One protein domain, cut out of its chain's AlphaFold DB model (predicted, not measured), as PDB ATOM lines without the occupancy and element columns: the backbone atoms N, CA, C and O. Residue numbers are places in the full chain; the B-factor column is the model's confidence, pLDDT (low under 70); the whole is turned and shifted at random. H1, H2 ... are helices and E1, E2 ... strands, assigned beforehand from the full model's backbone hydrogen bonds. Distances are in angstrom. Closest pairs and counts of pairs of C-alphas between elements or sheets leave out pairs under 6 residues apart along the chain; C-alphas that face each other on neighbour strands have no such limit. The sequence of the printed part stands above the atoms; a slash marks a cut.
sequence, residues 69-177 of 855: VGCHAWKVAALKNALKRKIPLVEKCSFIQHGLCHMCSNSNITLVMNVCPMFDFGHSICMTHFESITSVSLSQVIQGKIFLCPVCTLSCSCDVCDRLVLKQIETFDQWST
ATOM      1  N   VAL A  69     -53.445 -16.633  16.265       79.50
ATOM      2  CA  VAL A  69     -52.548 -17.755  16.589       79.50
ATOM      3  C   VAL A  69     -51.911 -18.306  15.309       79.50
ATOM      4  O   VAL A  69     -52.612 -18.651  14.358       79.50
ATOM      5  N   GLY A  70     -50.579 -18.364  15.279       78.94
ATOM      6  CA  GLY A  70     -49.806 -18.771  14.101       78.94
ATOM      7  C   GLY A  70     -49.396 -17.641  13.141       78.94
ATOM      8  O   GLY A  70     -48.671 -17.921  12.184       78.94
ATOM      9  N   CYS A  71     -49.773 -16.378  13.382       87.12
ATOM     10  CA  CYS A  71     -49.161 -15.239  12.687       87.12
ATOM     11  C   CYS A  71     -47.673 -15.092  13.073       87.12
ATOM     12  O   CYS A  71     -47.221 -15.636  14.084       87.12
ATOM     13  N   HIS A  72     -46.896 -14.341  12.282       86.50
ATOM     14  CA  HIS A  72     -45.467 -14.148  12.552       86.50
ATOM     15  C   HIS A  72     -45.214 -13.524  13.937       86.50
ATOM     16  O   HIS A  72     -44.418 -14.057  14.705       86.50
ATOM     17  N   ALA A  73     -45.939 -12.461  14.304       87.56
ATOM     18  CA  ALA A  73     -45.802 -11.809  15.610       87.56
ATOM     19  C   ALA A  73     -46.098 -12.772  16.778       87.56
ATOM     20  O   ALA A  73     -45.313 -12.856  17.724       87.56
ATOM     21  N   TRP A  74     -47.163 -13.574  16.669       89.75
ATOM     22  CA  TRP A  74     -47.498 -14.615  17.642       89.75
ATOM     23  C   TRP A  74     -46.386 -15.666  17.765       89.75
ATOM     24  O   TRP A  74     -46.024 -16.039  18.878       89.75
ATOM     25  N   LYS A  75     -45.789 -16.105  16.647       88.12
ATOM     26  CA  LYS A  75     -44.674 -17.071  16.646       88.12
ATOM     27  C   LYS A  75     -43.408 -16.497  17.289       88.12
ATOM     28  O   LYS A  75     -42.795 -17.179  18.108       88.12
ATOM     29  N   VAL A  76     -43.056 -15.239  16.999       88.56
ATOM     30  CA  VAL A  76     -41.947 -14.528  17.668       88.56
ATOM     31  C   VAL A  76     -42.195 -14.447  19.179       88.56
ATOM     32  O   VAL A  76     -41.302 -14.758  19.968       88.56
ATOM     33  N   ALA A  77     -43.406 -14.073  19.598       86.69
ATOM     34  CA  ALA A  77     -43.770 -13.977  21.010       86.69
ATOM     35  C   ALA A  77     -43.747 -15.347  21.713       86.69
ATOM     36  O   ALA A  77     -43.183 -15.470  22.802       86.69
ATOM     37  N   ALA A  78     -44.297 -16.390  21.081       86.62
ATOM     38  CA  ALA A  78     -44.263 -17.763  21.578       86.62
ATOM     39  C   ALA A  78     -42.820 -18.264  21.748       86.62
ATOM     40  O   ALA A  78     -42.485 -18.800  22.803       86.62
ATOM     41  N   LEU A  79     -41.949 -18.005  20.766       87.88
ATOM     42  CA  LEU A  79     -40.532 -18.365  20.808       87.88
ATOM     43  C   LEU A  79     -39.801 -17.656  21.951       87.88
ATOM     44  O   LEU A  79     -39.255 -18.323  22.829       87.88
ATOM     45  N   LYS A  80     -39.851 -16.317  22.013       88.50
ATOM     46  CA  LYS A  80     -39.181 -15.558  23.085       88.50
ATOM     47  C   LYS A  80     -39.735 -15.914  24.476       88.50
ATOM     48  O   LYS A  80     -38.993 -15.862  25.452       88.50
ATOM     49  N   ASN A  81     -40.991 -16.355  24.591       86.88
ATOM     50  CA  ASN A  81     -41.557 -16.847  25.854       86.88
ATOM     51  C   ASN A  81     -41.164 -18.299  26.192       86.88
ATOM     52  O   ASN A  81     -40.931 -18.594  27.363       86.88
ATOM     53  N   ALA A  82     -41.024 -19.194  25.210       85.06
ATOM     54  CA  ALA A  82     -40.469 -20.534  25.421       85.06
ATOM     55  C   ALA A  82     -38.997 -20.466  25.872       85.06
ATOM     56  O   ALA A  82     -38.605 -21.146  26.822       85.06
ATOM     57  N   LEU A  83     -38.215 -19.567  25.264       85.56
ATOM     58  CA  LEU A  83     -36.830 -19.274  25.642       85.56
ATOM     59  C   LEU A  83     -36.720 -18.813  27.103       85.56
ATOM     60  O   LEU A  83     -35.956 -19.396  27.868       85.56
ATOM     61  N   LYS A  84     -37.545 -17.846  27.532       86.88
ATOM     62  CA  LYS A  84     -37.584 -17.355  28.927       86.88
ATOM     63  C   LYS A  84     -37.908 -18.434  29.973       86.88
ATOM     64  O   LYS A  84     -37.578 -18.245  31.140       86.88
ATOM     65  N   ARG A  85     -38.557 -19.540  29.588       82.88
ATOM     66  CA  ARG A  85     -38.839 -20.685  30.480       82.88
ATOM     67  C   ARG A  85     -37.695 -21.699  30.542       82.88
ATOM     68  O   ARG A  85     -37.532 -22.337  31.573       82.88
ATOM     69  N   LYS A  86     -36.950 -21.882  29.444       76.38
ATOM     70  CA  LYS A  86     -35.892 -22.905  29.324       76.38
ATOM     71  C   LYS A  86     -34.481 -22.403  29.633       76.38
ATOM     72  O   LYS A  86     -33.623 -23.215  29.956       76.38
ATOM     73  N   ILE A  87     -34.220 -21.105  29.498       82.88
ATOM     74  CA  ILE A  87     -32.904 -20.524  29.785       82.88
ATOM     75  C   ILE A  87     -32.785 -20.292  31.296       82.88
ATOM     76  O   ILE A  87     -33.667 -19.638  31.860       82.88
ATOM     77  N   PRO A  88     -31.720 -20.792  31.952       81.69
ATOM     78  CA  PRO A  88     -31.491 -20.535  33.363       81.69
ATOM     79  C   PRO A  88     -31.372 -19.045  33.675       81.69
ATOM     80  O   PRO A  88     -30.833 -18.255  32.893       81.69
ATOM     81  N   LEU A  89     -31.873 -18.683  34.849       84.88
ATOM     82  CA  LEU A  89     -31.723 -17.356  35.414       84.88
ATOM     83  C   LEU A  89     -30.302 -17.166  35.961       84.88
ATOM     84  O   LEU A  89     -29.691 -18.104  36.469       84.88
ATOM     85  N   VAL A  90     -29.782 -15.944  35.854       80.69
ATOM     86  CA  VAL A  90     -28.427 -15.581  36.282       80.69
ATOM     87  C   VAL A  90     -28.519 -14.496  37.353       80.69
ATOM     88  O   VAL A  90     -29.124 -13.448  37.132       80.69
ATOM     89  N   GLU A  91     -27.932 -14.761  38.522       74.75
ATOM     90  CA  GLU A  91     -27.938 -13.840  39.672       74.75
ATOM     91  C   GLU A  91     -26.802 -12.808  39.626       74.75
ATOM     92  O   GLU A  91     -26.918 -11.725  40.193       74.75
ATOM     93  N   LYS A  92     -25.672 -13.157  38.993       75.50
ATOM     94  CA  LYS A  92     -24.438 -12.355  38.947       75.50
ATOM     95  C   LYS A  92     -23.768 -12.517  37.586       75.50
ATOM     96  O   LYS A  92     -23.757 -13.610  37.032       75.50
ATOM     97  N   CYS A  93     -23.200 -11.443  37.045       78.31
ATOM     98  CA  CYS A  93     -22.456 -11.504  35.786       78.31
ATOM     99  C   CYS A  93     -21.190 -12.370  35.918       78.31
ATOM    100  O   CYS A  93     -20.424 -12.207  36.868       78.31
ATOM    101  N   SER A  94     -20.947 -13.241  34.935       69.44
ATOM    102  CA  SER A  94     -19.817 -14.181  34.900       69.44
ATOM    103  C   SER A  94     -18.454 -13.485  34.873       69.44
ATOM    104  O   SER A  94     -17.476 -14.011  35.391       69.44
ATOM    105  N   PHE A  95     -18.390 -12.310  34.245       74.88
ATOM    106  CA  PHE A  95     -17.234 -11.416  34.240       74.88
ATOM    107  C   PHE A  95     -17.651 -10.003  33.813       74.88
ATOM    108  O   PHE A  95     -18.658  -9.825  33.119       74.88
ATOM    109  N   ILE A  96     -16.835  -9.014  34.184       80.62
ATOM    110  CA  ILE A  96     -16.833  -7.658  33.622       80.62
ATOM    111  C   ILE A  96     -15.403  -7.389  33.143       80.62
ATOM    112  O   ILE A  96     -14.477  -7.416  33.951       80.62
ATOM    113  N   GLN A  97     -15.206  -7.168  31.844       83.81
ATOM    114  CA  GLN A  97     -13.874  -6.975  31.259       83.81
ATOM    115  C   GLN A  97     -13.912  -6.115  29.992       83.81
ATOM    116  O   GLN A  97     -14.978  -5.781  29.479       83.81
ATOM    117  N   HIS A  98     -12.739  -5.775  29.461       87.31
ATOM    118  CA  HIS A  98     -12.620  -5.165  28.140       87.31
ATOM    119  C   HIS A  98     -12.785  -6.239  27.054       87.31
ATOM    120  O   HIS A  98     -12.021  -7.200  27.011       87.31
ATOM    121  N   GLY A  99     -13.783  -6.093  26.183       87.94
ATOM    122  CA  GLY A  99     -14.111  -7.063  25.134       87.94
ATOM    123  C   GLY A  99     -15.013  -6.485  24.041       87.94
ATOM    124  O   GLY A  99     -15.335  -5.297  24.042       87.94
ATOM    125  N   LEU A 100     -15.420  -7.324  23.088       90.50
ATOM    126  CA  LEU A 100     -16.387  -6.943  22.052       90.50
ATOM    127  C   LEU A 100     -17.821  -7.115  22.572       90.50
ATOM    128  O   LEU A 100     -18.127  -8.084  23.264       90.50
ATOM    129  N   CYS A 101     -18.706  -6.177  22.228       91.38
ATOM    130  CA  CYS A 101     -20.126  -6.246  22.569       91.38
ATOM    131  C   CYS A 101     -20.938  -6.797  21.395       91.38
ATOM    132  O   CYS A 101     -20.876  -6.248  20.298       91.38
ATOM    133  N   HIS A 102     -21.787  -7.793  21.663       91.19
ATOM    134  CA  HIS A 102     -22.683  -8.442  20.697       91.19
ATOM    135  C   HIS A 102     -23.546  -7.476  19.856       91.19
ATOM    136  O   HIS A 102     -23.919  -7.795  18.732       91.19
ATOM    137  N   MET A 103     -23.884  -6.300  20.399       90.00
ATOM    138  CA  MET A 103     -24.728  -5.290  19.744       90.00
ATOM    139  C   MET A 103     -23.981  -4.011  19.338       90.00
ATOM    140  O   MET A 103     -24.599  -3.077  18.840       90.00
ATOM    141  N   CYS A 104     -22.660  -3.940  19.518       88.88
ATOM    142  CA  CYS A 104     -21.871  -2.859  18.934       88.88
ATOM    143  C   CYS A 104     -21.467  -3.244  17.507       88.88
ATOM    144  O   CYS A 104     -20.635  -4.129  17.322       88.88
ATOM    145  N   SER A 105     -21.962  -2.518  16.503       69.44
ATOM    146  CA  SER A 105     -21.573  -2.652  15.084       69.44
ATOM    147  C   SER A 105     -20.130  -2.199  14.784       69.44
ATOM    148  O   SER A 105     -19.785  -1.874  13.650       69.44
ATOM    149  N   ASN A 106     -19.284  -2.126  15.811       67.81
ATOM    150  CA  ASN A 106     -17.955  -1.541  15.813       67.81
ATOM    151  C   ASN A 106     -17.006  -2.558  16.452       67.81
ATOM    152  O   ASN A 106     -17.247  -2.980  17.582       67.81
ATOM    153  N   SER A 107     -15.876  -2.862  15.812       74.44
ATOM    154  CA  SER A 107     -14.816  -3.731  16.362       74.44
ATOM    155  C   SER A 107     -14.046  -3.114  17.548       74.44
ATOM    156  O   SER A 107     -12.907  -3.488  17.822       74.44
ATOM    157  N   ASN A 108     -14.643  -2.137  18.233       80.50
ATOM    158  CA  ASN A 108     -14.051  -1.411  19.343       80.50
ATOM    159  C   ASN A 108     -14.195  -2.234  20.624       80.50
ATOM    160  O   ASN A 108     -15.306  -2.514  21.077       80.50
ATOM    161  N   ILE A 109     -13.061  -2.569  21.231       84.31
ATOM    162  CA  ILE A 109     -13.013  -3.175  22.559       84.31
ATOM    163  C   ILE A 109     -13.555  -2.153  23.570       84.31
ATOM    164  O   ILE A 109     -13.084  -1.019  23.635       84.31
ATOM    165  N   THR A 110     -14.562  -2.549  24.346       89.94
ATOM    166  CA  THR A 110     -15.268  -1.711  25.325       89.94
ATOM    167  C   THR A 110     -15.509  -2.491  26.617       89.94
ATOM    168  O   THR A 110     -15.270  -3.697  26.664       89.94
ATOM    169  N   LEU A 111     -15.972  -1.833  27.682       90.69
ATOM    170  CA  LEU A 111     -16.321  -2.528  28.920       90.69
ATOM    171  C   LEU A 111     -17.612  -3.334  28.714       90.69
ATOM    172  O   LEU A 111     -18.691  -2.768  28.507       90.69
ATOM    173  N   VAL A 112     -17.493  -4.660  28.765       91.94
ATOM    174  CA  VAL A 112     -18.586  -5.615  28.576       91.94
ATOM    175  C   VAL A 112     -18.775  -6.496  29.800       91.94
ATOM    176  O   VAL A 112     -17.819  -6.861  30.483       91.94
ATOM    177  N   MET A 113     -20.027  -6.862  30.050       91.38
ATOM    178  CA  MET A 113     -20.414  -7.883  31.013       91.38
ATOM    179  C   MET A 113     -20.898  -9.128  30.273       91.38
ATOM    180  O   MET A 113     -21.534  -9.016  29.221       91.38
ATOM    181  N   ASN A 114     -20.649 -10.308  30.838       90.88
ATOM    182  CA  ASN A 114     -21.318 -11.526  30.396       90.88
ATOM    183  C   ASN A 114     -22.357 -11.977  31.423       90.88
ATOM    184  O   ASN A 114     -22.123 -11.978  32.629       90.88
ATOM    185  N   VAL A 115     -23.527 -12.322  30.901       89.62
ATOM    186  CA  VAL A 115     -24.746 -12.716  31.617       89.62
ATOM    187  C   VAL A 115     -25.322 -14.014  31.039       89.62
ATOM    188  O   VAL A 115     -26.484 -14.346  31.258       89.62
ATOM    189  N   CYS A 116     -24.530 -14.729  30.235       89.81
ATOM    190  CA  CYS A 116     -24.877 -16.016  29.661       89.81
ATOM    191  C   CYS A 116     -24.641 -17.144  30.682       89.81
ATOM    192  O   CYS A 116     -23.504 -17.304  31.124       89.81
ATOM    193  N   PRO A 117     -25.646 -17.987  30.996       84.94
ATOM    194  CA  PRO A 117     -25.442 -19.149  31.865       84.94
ATOM    195  C   PRO A 117     -24.496 -20.202  31.254       84.94
ATOM    196  O   PRO A 117     -23.966 -21.035  31.975       84.94
ATOM    197  N   MET A 118     -24.246 -20.139  29.938       83.12
ATOM    198  CA  MET A 118     -23.268 -20.975  29.226       83.12
ATOM    199  C   MET A 118     -21.888 -20.304  29.074       83.12
ATOM    200  O   MET A 118     -21.071 -20.786  28.300       83.12
ATOM    201  N   PHE A 119     -21.645 -19.163  29.735       83.12
ATOM    202  CA  PHE A 119     -20.375 -18.411  29.735       83.12
ATOM    203  C   PHE A 119     -19.843 -17.946  28.357       83.12
ATOM    204  O   PHE A 119     -18.765 -17.357  28.281       83.12
ATOM    205  N   ASP A 120     -20.616 -18.118  27.280       84.06
ATOM    206  CA  ASP A 120     -20.238 -17.784  25.901       84.06
ATOM    207  C   ASP A 120     -19.811 -16.311  25.757       84.06
ATOM    208  O   ASP A 120     -20.600 -15.388  25.982       84.06
ATOM    209  N   PHE A 121     -18.555 -16.083  25.367       83.25
ATOM    210  CA  PHE A 121     -17.987 -14.750  25.160       83.25
ATOM    211  C   PHE A 121     -18.701 -13.966  24.049       83.25
ATOM    212  O   PHE A 121     -18.790 -12.740  24.139       83.25
ATOM    213  N   GLY A 122     -19.272 -14.648  23.050       87.00
ATOM    214  CA  GLY A 122     -20.084 -14.056  21.987       87.00
ATOM    215  C   GLY A 122     -21.415 -13.470  22.471       87.00
ATOM    216  O   GLY A 122     -22.055 -12.726  21.729       87.00
ATOM    217  N   HIS A 123     -21.816 -13.747  23.716       91.38
ATOM    218  CA  HIS A 123     -22.984 -13.159  24.378       91.38
ATOM    219  C   HIS A 123     -22.642 -11.980  25.309       91.38
ATOM    220  O   HIS A 123     -23.520 -11.489  26.019       91.38
ATOM    221  N   SER A 124     -21.394 -11.493  25.299       92.81
ATOM    222  CA  SER A 124     -20.983 -10.315  26.076       92.81
ATOM    223  C   SER A 124     -21.663  -9.037  25.563       92.81
ATOM    224  O   SER A 124     -21.704  -8.778  24.357       92.81
ATOM    225  N   ILE A 125     -22.173  -8.198  26.467       91.44
ATOM    226  CA  ILE A 125     -22.880  -6.951  26.131       91.44
ATOM    227  C   ILE A 125     -22.232  -5.777  26.882       91.44
ATOM    228  O   ILE A 125     -21.853  -5.915  28.042       91.44
ATOM    229  N   CYS A 126     -22.076  -4.617  26.237       92.81
ATOM    230  CA  CYS A 126     -21.641  -3.396  26.920       92.81
ATOM    231  C   CYS A 126     -22.764  -2.841  27.801       92.81
ATOM    232  O   CYS A 126     -23.945  -3.094  27.550       92.81
ATOM    233  N   MET A 127     -22.405  -2.054  28.817       89.81
ATOM    234  CA  MET A 127     -23.371  -1.639  29.838       89.81
ATOM    235  C   MET A 127     -24.591  -0.919  29.251       89.81
ATOM    236  O   MET A 127     -25.723  -1.308  29.511       89.81
ATOM    237  N   THR A 128     -24.364   0.042  28.352       91.12
ATOM    238  CA  THR A 128     -25.424   0.817  27.691       91.12
ATOM    239  C   THR A 128     -26.435  -0.062  26.950       91.12
ATOM    240  O   THR A 128     -27.635   0.193  27.016       91.12
ATOM    241  N   HIS A 129     -25.980  -1.118  26.266       92.69
ATOM    242  CA  HIS A 129     -26.881  -2.050  25.590       92.69
ATOM    243  C   HIS A 129     -27.581  -2.990  26.581       92.69
ATOM    244  O   HIS A 129     -28.776  -3.222  26.432       92.69
ATOM    245  N   PHE A 130     -26.894  -3.491  27.615       91.81
ATOM    246  CA  PHE A 130     -27.530  -4.340  28.628       91.81
ATOM    247  C   PHE A 130     -28.674  -3.608  29.347       91.81
ATOM    248  O   PHE A 130     -29.788  -4.133  29.418       91.81
ATOM    249  N   GLU A 131     -28.426  -2.382  29.816       91.44
ATOM    250  CA  GLU A 131     -29.427  -1.568  30.515       91.44
ATOM    251  C   GLU A 131     -30.605  -1.209  29.587       91.44
ATOM    252  O   GLU A 131     -31.759  -1.307  30.002       91.44
ATOM    253  N   SER A 132     -30.334  -0.903  28.309       91.19
ATOM    254  CA  SER A 132     -31.353  -0.572  27.295       91.19
ATOM    255  C   SER A 132     -32.290  -1.738  26.931       91.19
ATOM    256  O   SER A 132     -33.463  -1.517  26.641       91.19
ATOM    257  N   ILE A 133     -31.811  -2.991  26.963       90.88
ATOM    258  CA  ILE A 133     -32.627  -4.172  26.607       90.88
ATOM    259  C   ILE A 133     -33.377  -4.733  27.822       90.88
ATOM    260  O   ILE A 133     -34.487  -5.248  27.691       90.88
ATOM    261  N   THR A 134     -32.756  -4.694  29.003       88.31
ATOM    262  CA  THR A 134     -33.292  -5.346  30.211       88.31
ATOM    263  C   THR A 134     -34.095  -4.414  31.113       88.31
ATOM    264  O   THR A 134     -34.868  -4.901  31.938       88.31
ATOM    265  N   SER A 135     -33.900  -3.094  31.004       89.00
ATOM    266  CA  SER A 135     -34.334  -2.108  32.007       89.00
ATOM    267  C   SER A 135     -33.812  -2.412  33.426       89.00
ATOM    268  O   SER A 135     -34.426  -2.036  34.427       89.00
ATOM    269  N   VAL A 136     -32.672  -3.109  33.528       86.00
ATOM    270  CA  VAL A 136     -31.959  -3.417  34.775       86.00
ATOM    271  C   VAL A 136     -30.609  -2.713  34.745       86.00
ATOM    272  O   VAL A 136     -29.824  -2.942  33.831       86.00
ATOM    273  N   SER A 137     -30.326  -1.874  35.744       88.69
ATOM    274  CA  SER A 137     -29.035  -1.183  35.832       88.69
ATOM    275  C   SER A 137     -27.932  -2.060  36.424       88.69
ATOM    276  O   SER A 137     -28.210  -2.978  37.203       88.69
ATOM    277  N   LEU A 138     -26.666  -1.740  36.134       83.94
ATOM    278  CA  LEU A 138     -25.506  -2.467  36.678       83.94
ATOM    279  C   LEU A 138     -25.541  -2.580  38.208       83.94
ATOM    280  O   LEU A 138     -25.208  -3.619  38.770       83.94
ATOM    281  N   SER A 139     -25.974  -1.515  38.886       86.31
ATOM    282  CA  SER A 139     -26.101  -1.492  40.346       86.31
ATOM    283  C   SER A 139     -27.054  -2.584  40.845       86.31
ATOM    284  O   SER A 139     -26.735  -3.294  41.795       86.31
ATOM    285  N   GLN A 140     -28.174  -2.804  40.147       85.38
ATOM    286  CA  GLN A 140     -29.112  -3.877  40.481       85.38
ATOM    287  C   GLN A 140     -28.526  -5.269  40.191       85.38
ATOM    288  O   GLN A 140     -28.735  -6.183  40.984       85.38
ATOM    289  N   VAL A 141     -27.751  -5.433  39.109       83.94
ATOM    290  CA  VAL A 141     -27.024  -6.688  38.818       83.94
ATOM    291  C   VAL A 141     -26.024  -7.023  39.929       83.94
ATOM    292  O   VAL A 141     -25.992  -8.150  40.413       83.94
ATOM    293  N   ILE A 142     -25.239  -6.043  40.381       83.19
ATOM    294  CA  ILE A 142     -24.263  -6.221  41.470       83.19
ATOM    295  C   ILE A 142     -24.968  -6.528  42.805       83.19
ATOM    296  O   ILE A 142     -24.464  -7.317  43.601       83.19
ATOM    297  N   GLN A 143     -26.165  -5.973  43.022       85.25
ATOM    298  CA  GLN A 143     -27.042  -6.279  44.161       85.25
ATOM    299  C   GLN A 143     -27.711  -7.669  44.083       85.25
ATOM    300  O   GLN A 143     -28.506  -8.002  44.958       85.25
ATOM    301  N   GLY A 144     -27.405  -8.490  43.071       80.00
ATOM    302  CA  GLY A 144     -27.950  -9.842  42.926       80.00
ATOM    303  C   GLY A 144     -29.358  -9.897  42.329       80.00
ATOM    304  O   GLY A 144     -30.038 -10.915  42.460       80.00
ATOM    305  N   LYS A 145     -29.839  -8.821  41.684       83.19
ATOM    306  CA  LYS A 145     -31.114  -8.870  40.957       83.19
ATOM    307  C   LYS A 145     -30.978  -9.829  39.781       83.19
ATOM    308  O   LYS A 145     -30.147  -9.628  38.904       83.19
ATOM    309  N   ILE A 146     -31.856 -10.820  39.755       81.19
ATOM    310  CA  ILE A 146     -31.830 -11.935  38.815       81.19
ATOM    311  C   ILE A 146     -32.364 -11.515  37.430       81.19
ATOM    312  O   ILE A 146     -33.363 -10.797  37.333       81.19
ATOM    313  N   PHE A 147     -31.722 -11.980  36.354       87.00
ATOM    314  CA  PHE A 147     -32.094 -11.696  34.956       87.00
ATOM    315  C   PHE A 147     -31.843 -12.896  34.025       87.00
ATOM    316  O   PHE A 147     -31.293 -13.924  34.417       87.00
ATOM    317  N   LEU A 148     -32.251 -12.752  32.761       89.12
ATOM    318  CA  LEU A 148     -31.955 -13.680  31.667       89.12
ATOM    319  C   LEU A 148     -30.945 -13.056  30.699       89.12
ATOM    320  O   LEU A 148     -30.964 -11.844  30.480       89.12
ATOM    321  N   CYS A 149     -30.125 -13.880  30.044       91.56
ATOM    322  CA  CYS A 149     -29.239 -13.415  28.976       91.56
ATOM    323  C   CYS A 149     -30.045 -12.839  27.787       91.56
ATOM    324  O   CYS A 149     -30.832 -13.581  27.175       91.56
ATOM    325  N   PRO A 150     -29.841 -11.565  27.393       91.94
ATOM    326  CA  PRO A 150     -30.577 -10.961  26.280       91.94
ATOM    327  C   PRO A 150     -30.303 -11.620  24.924       91.94
ATOM    328  O   PRO A 150     -31.188 -11.630  24.069       91.94
ATOM    329  N   VAL A 151     -29.111 -12.200  24.728       93.06
ATOM    330  CA  VAL A 151     -28.762 -12.892  23.477       93.06
ATOM    331  C   VAL A 151     -29.371 -14.293  23.431       93.06
ATOM    332  O   VAL A 151     -30.090 -14.597  22.486       93.06
ATOM    333  N   CYS A 152     -29.204 -15.118  24.477       91.44
ATOM    334  CA  CYS A 152     -29.810 -16.458  24.512       91.44
ATOM    335  C   CYS A 152     -31.340 -16.415  24.364       91.44
ATOM    336  O   CYS A 152     -31.922 -17.273  23.711       91.44
ATOM    337  N   THR A 153     -32.000 -15.413  24.958       91.88
ATOM    338  CA  THR A 153     -33.462 -15.234  24.850       91.88
ATOM    339  C   THR A 153     -33.927 -14.632  23.523       91.88
ATOM    340  O   THR A 153     -35.130 -14.439  23.340       91.88
ATOM    341  N   LEU A 154     -32.996 -14.297  22.621       92.12
ATOM    342  CA  LEU A 154     -33.235 -13.521  21.401       92.12
ATOM    343  C   LEU A 154     -33.999 -12.210  21.689       92.12
ATOM    344  O   LEU A 154     -34.770 -11.730  20.864       92.12
ATOM    345  N   SER A 155     -33.807 -11.625  22.879       89.06
ATOM    346  CA  SER A 155     -34.353 -10.311  23.263       89.06
ATOM    347  C   SER A 155     -33.529  -9.155  22.685       89.06
ATOM    348  O   SER A 155     -34.025  -8.038  22.587       89.06
ATOM    349  N   CYS A 156     -32.288  -9.438  22.289       89.19
ATOM    350  CA  CYS A 156     -31.424  -8.553  21.515       89.19
ATOM    351  C   CYS A 156     -32.041  -8.194  20.146       89.19
ATOM    352  O   CYS A 156     -32.696  -9.026  19.519       89.19
ATOM    353  N   SER A 157     -31.809  -6.960  19.688       85.81
ATOM    354  CA  SER A 157     -32.311  -6.404  18.421       85.81
ATOM    355  C   SER A 157     -31.166  -6.130  17.437       85.81
ATOM    356  O   SER A 157     -30.952  -4.993  17.015       85.81
ATOM    357  N   CYS A 158     -30.355  -7.151  17.157       87.56
ATOM    358  CA  CYS A 158     -29.346  -7.103  16.101       87.56
ATOM    359  C   CYS A 158     -29.700  -8.097  14.994       87.56
ATOM    360  O   CYS A 158     -30.310  -9.136  15.253       87.56
ATOM    361  N   ASP A 159     -29.227  -7.835  13.776       87.75
ATOM    362  CA  ASP A 159     -29.542  -8.647  12.599       87.75
ATOM    363  C   ASP A 159     -29.177 -10.136  12.762       87.75
ATOM    364  O   ASP A 159     -29.711 -10.991  12.057       87.75
ATOM    365  N   VAL A 160     -28.239 -10.471  13.660       85.88
ATOM    366  CA  VAL A 160     -27.907 -11.864  13.997       85.88
ATOM    367  C   VAL A 160     -29.038 -12.492  14.814       85.88
ATOM    368  O   VAL A 160     -29.563 -13.520  14.392       85.88
ATOM    369  N   CYS A 161     -29.466 -11.860  15.915       89.62
ATOM    370  CA  CYS A 161     -30.632 -12.289  16.698       89.62
ATOM    371  C   CYS A 161     -31.884 -12.420  15.811       89.62
ATOM    372  O   CYS A 161     -32.572 -13.440  15.871       89.62
ATOM    373  N   ASP A 162     -32.146 -11.447  14.936       90.06
ATOM    374  CA  ASP A 162     -33.351 -11.445  14.098       90.06
ATOM    375  C   ASP A 162     -33.315 -12.514  12.991       90.06
ATOM    376  O   ASP A 162     -34.311 -13.212  12.785       90.06
ATOM    377  N   ARG A 163     -32.166 -12.755  12.336       89.81
ATOM    378  CA  ARG A 163     -32.016 -13.889  11.398       89.81
ATOM    379  C   ARG A 163     -32.175 -15.248  12.088       89.81
ATOM    380  O   ARG A 163     -32.735 -16.164  11.485       89.81
ATOM    381  N   LEU A 164     -31.726 -15.385  13.342       88.31
ATOM    382  CA  LEU A 164     -31.943 -16.603  14.132       88.31
ATOM    383  C   LEU A 164     -33.436 -16.820  14.432       88.31
ATOM    384  O   LEU A 164     -33.934 -17.925  14.220       88.31
ATOM    385  N   VAL A 165     -34.160 -15.772  14.847       91.69
ATOM    386  CA  VAL A 165     -35.620 -15.819  15.061       91.69
ATOM    387  C   VAL A 165     -36.355 -16.228  13.781       91.69
ATOM    388  O   VAL A 165     -37.168 -17.150  13.818       91.69
ATOM    389  N   LEU A 166     -36.050 -15.582  12.648       91.25
ATOM    390  CA  LEU A 166     -36.720 -15.828  11.367       91.25
ATOM    391  C   LEU A 166     -36.611 -17.291  10.922       91.25
ATOM    392  O   LEU A 166     -37.628 -17.919  10.636       91.25
ATOM    393  N   LYS A 167     -35.405 -17.871  10.922       89.12
ATOM    394  CA  LYS A 167     -35.219 -19.264  10.487       89.12
ATOM    395  C   LYS A 167     -35.679 -20.294  11.530       89.12
ATOM    396  O   LYS A 167     -36.112 -21.382  11.148       89.12
ATOM    397  N   GLN A 168     -35.667 -19.983  12.831       87.50
ATOM    398  CA  GLN A 168     -36.338 -20.839  13.828       87.50
ATOM    399  C   GLN A 168     -37.859 -20.895  13.585       87.50
ATOM    400  O   GLN A 168     -38.459 -21.963  13.699       87.50
ATOM    401  N   ILE A 169     -38.469 -19.775  13.183       91.19
ATOM    402  CA  ILE A 169     -39.881 -19.705  12.777       91.19
ATOM    403  C   ILE A 169     -40.133 -20.466  11.468       91.19
ATOM    404  O   ILE A 169     -41.064 -21.265  11.402       91.19
ATOM    405  N   GLU A 170     -39.283 -20.277  10.459       88.25
ATOM    406  CA  GLU A 170     -39.368 -20.987   9.179       88.25
ATOM    407  C   GLU A 170     -39.307 -22.512   9.370       88.25
ATOM    408  O   GLU A 170     -40.158 -23.241   8.863       88.25
ATOM    409  N   THR A 171     -38.355 -22.998  10.174       84.06
ATOM    410  CA  THR A 171     -38.198 -24.437  10.438       84.06
ATOM    411  C   THR A 171     -39.412 -25.000  11.197       84.06
ATOM    412  O   THR A 171     -39.838 -26.126  10.938       84.06
ATOM    413  N   PHE A 172     -40.036 -24.208  12.081       84.62
ATOM    414  CA  PHE A 172     -41.291 -24.579  12.745       84.62
ATOM    415  C   PHE A 172     -42.470 -24.668  11.760       84.62
ATOM    416  O   PHE A 172     -43.304 -25.565  11.893       84.62
ATOM    417  N   ASP A 173     -42.546 -23.790  10.757       86.00
ATOM    418  CA  ASP A 173     -43.585 -23.850   9.721       86.00
ATOM    419  C   ASP A 173     -43.376 -25.016   8.739       86.00
ATOM    420  O   ASP A 173     -44.345 -25.697   8.385       86.00
ATOM    421  N   GLN A 174     -42.127 -25.323   8.373       83.62
ATOM    422  CA  GLN A 174     -41.768 -26.532   7.617       83.62
ATOM    423  C   GLN A 174     -42.182 -27.803   8.385       83.62
ATOM    424  O   GLN A 174     -42.857 -28.678   7.841       83.62
ATOM    425  N   TRP A 175     -41.884 -27.877   9.686       79.44
ATOM    426  CA  TRP A 175     -42.334 -28.974  10.547       79.44
ATOM    427  C   TRP A 175     -43.871 -29.037  10.662       79.44
ATOM    428  O   TRP A 175     -44.477 -30.100  10.512       79.44
ATOM    429  N   SER A 176     -44.531 -27.888  10.858       77.81
ATOM    430  CA  SER A 176     -45.990 -27.800  11.004       77.81
ATOM    431  C   SER A 176     -46.745 -28.131   9.714       77.81
ATOM    432  O   SER A 176     -47.937 -28.435   9.772       77.81
ATOM    433  N   THR A 177     -46.103 -28.063   8.548       76.56
ATOM    434  CA  THR A 177     -46.692 -28.472   7.262       76.56
ATOM    435  C   THR A 177     -46.429 -29.945   6.964       76.56
ATOM    436  O   THR A 177     -47.383 -30.655   6.647       76.56
TER     437      THR A 177
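AT A GLANCE: This is residues 69 to 177 of the 855 residues of an uncharacterized protein of Aphanomyces euteiches (UniProt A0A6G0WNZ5). Two long helices, H1 and H4, meet about perpendicular at one end; at the other are a small strand hairpin, E1 and E2, and two short helices, H2 and H3, among loops. The printed part has 109 residues, with named elements in the order H1, E1, E2, H2, H3, H4; its sheet, E1 - E2, is antiparallel, its class mostly helix. It is compact, radius of gyration of the C-alphas 14.9 A, and only just elongated, spanning 46 by 30 by 22 A.

HOW THE PARTS SIT: H1, residues 72 to 86, touches H4, residues 159 to 177, with 165 to 169 of H4 alone; the closest C-alphas, of Lys 75 and Ile 169, are 6.7 A apart, the lines at 79 degrees, about perpendicular. E1, residues 95 to 99, and E2, residues 110 to 114, form a hairpin: N 112 and O 97, at 2.8 A, are within hydrogen-bond range. The closest C-alphas of E2 and H2, residues 127 to 134, are those of Val 112 and Met 127, 6.3 A. H3, residues 138 to 142, is close to H2 but not clearly touching, C-alphas 127 and 138 being the closest at 7.2 A. In H1, H2, H3 and H4 every O i to N i+4 pair is within hydrogen-bond range.

IN THESE COORDINATES: H1 begins at C-alpha 72 (-45.467, -14.148, 12.552) and is 21.2 A long; H4, 26.8 A, ends at C-alpha 177 (-46.692, -28.472, 7.262).

THE WHOLE: The farthest C-alphas, of Ser 139 and Thr 177, are 47.4 A apart. The printed part has no cut; the links E2 to H2 and H3 to H4 are long. Model pLDDT is under 70 at residues 94, 105 and 106.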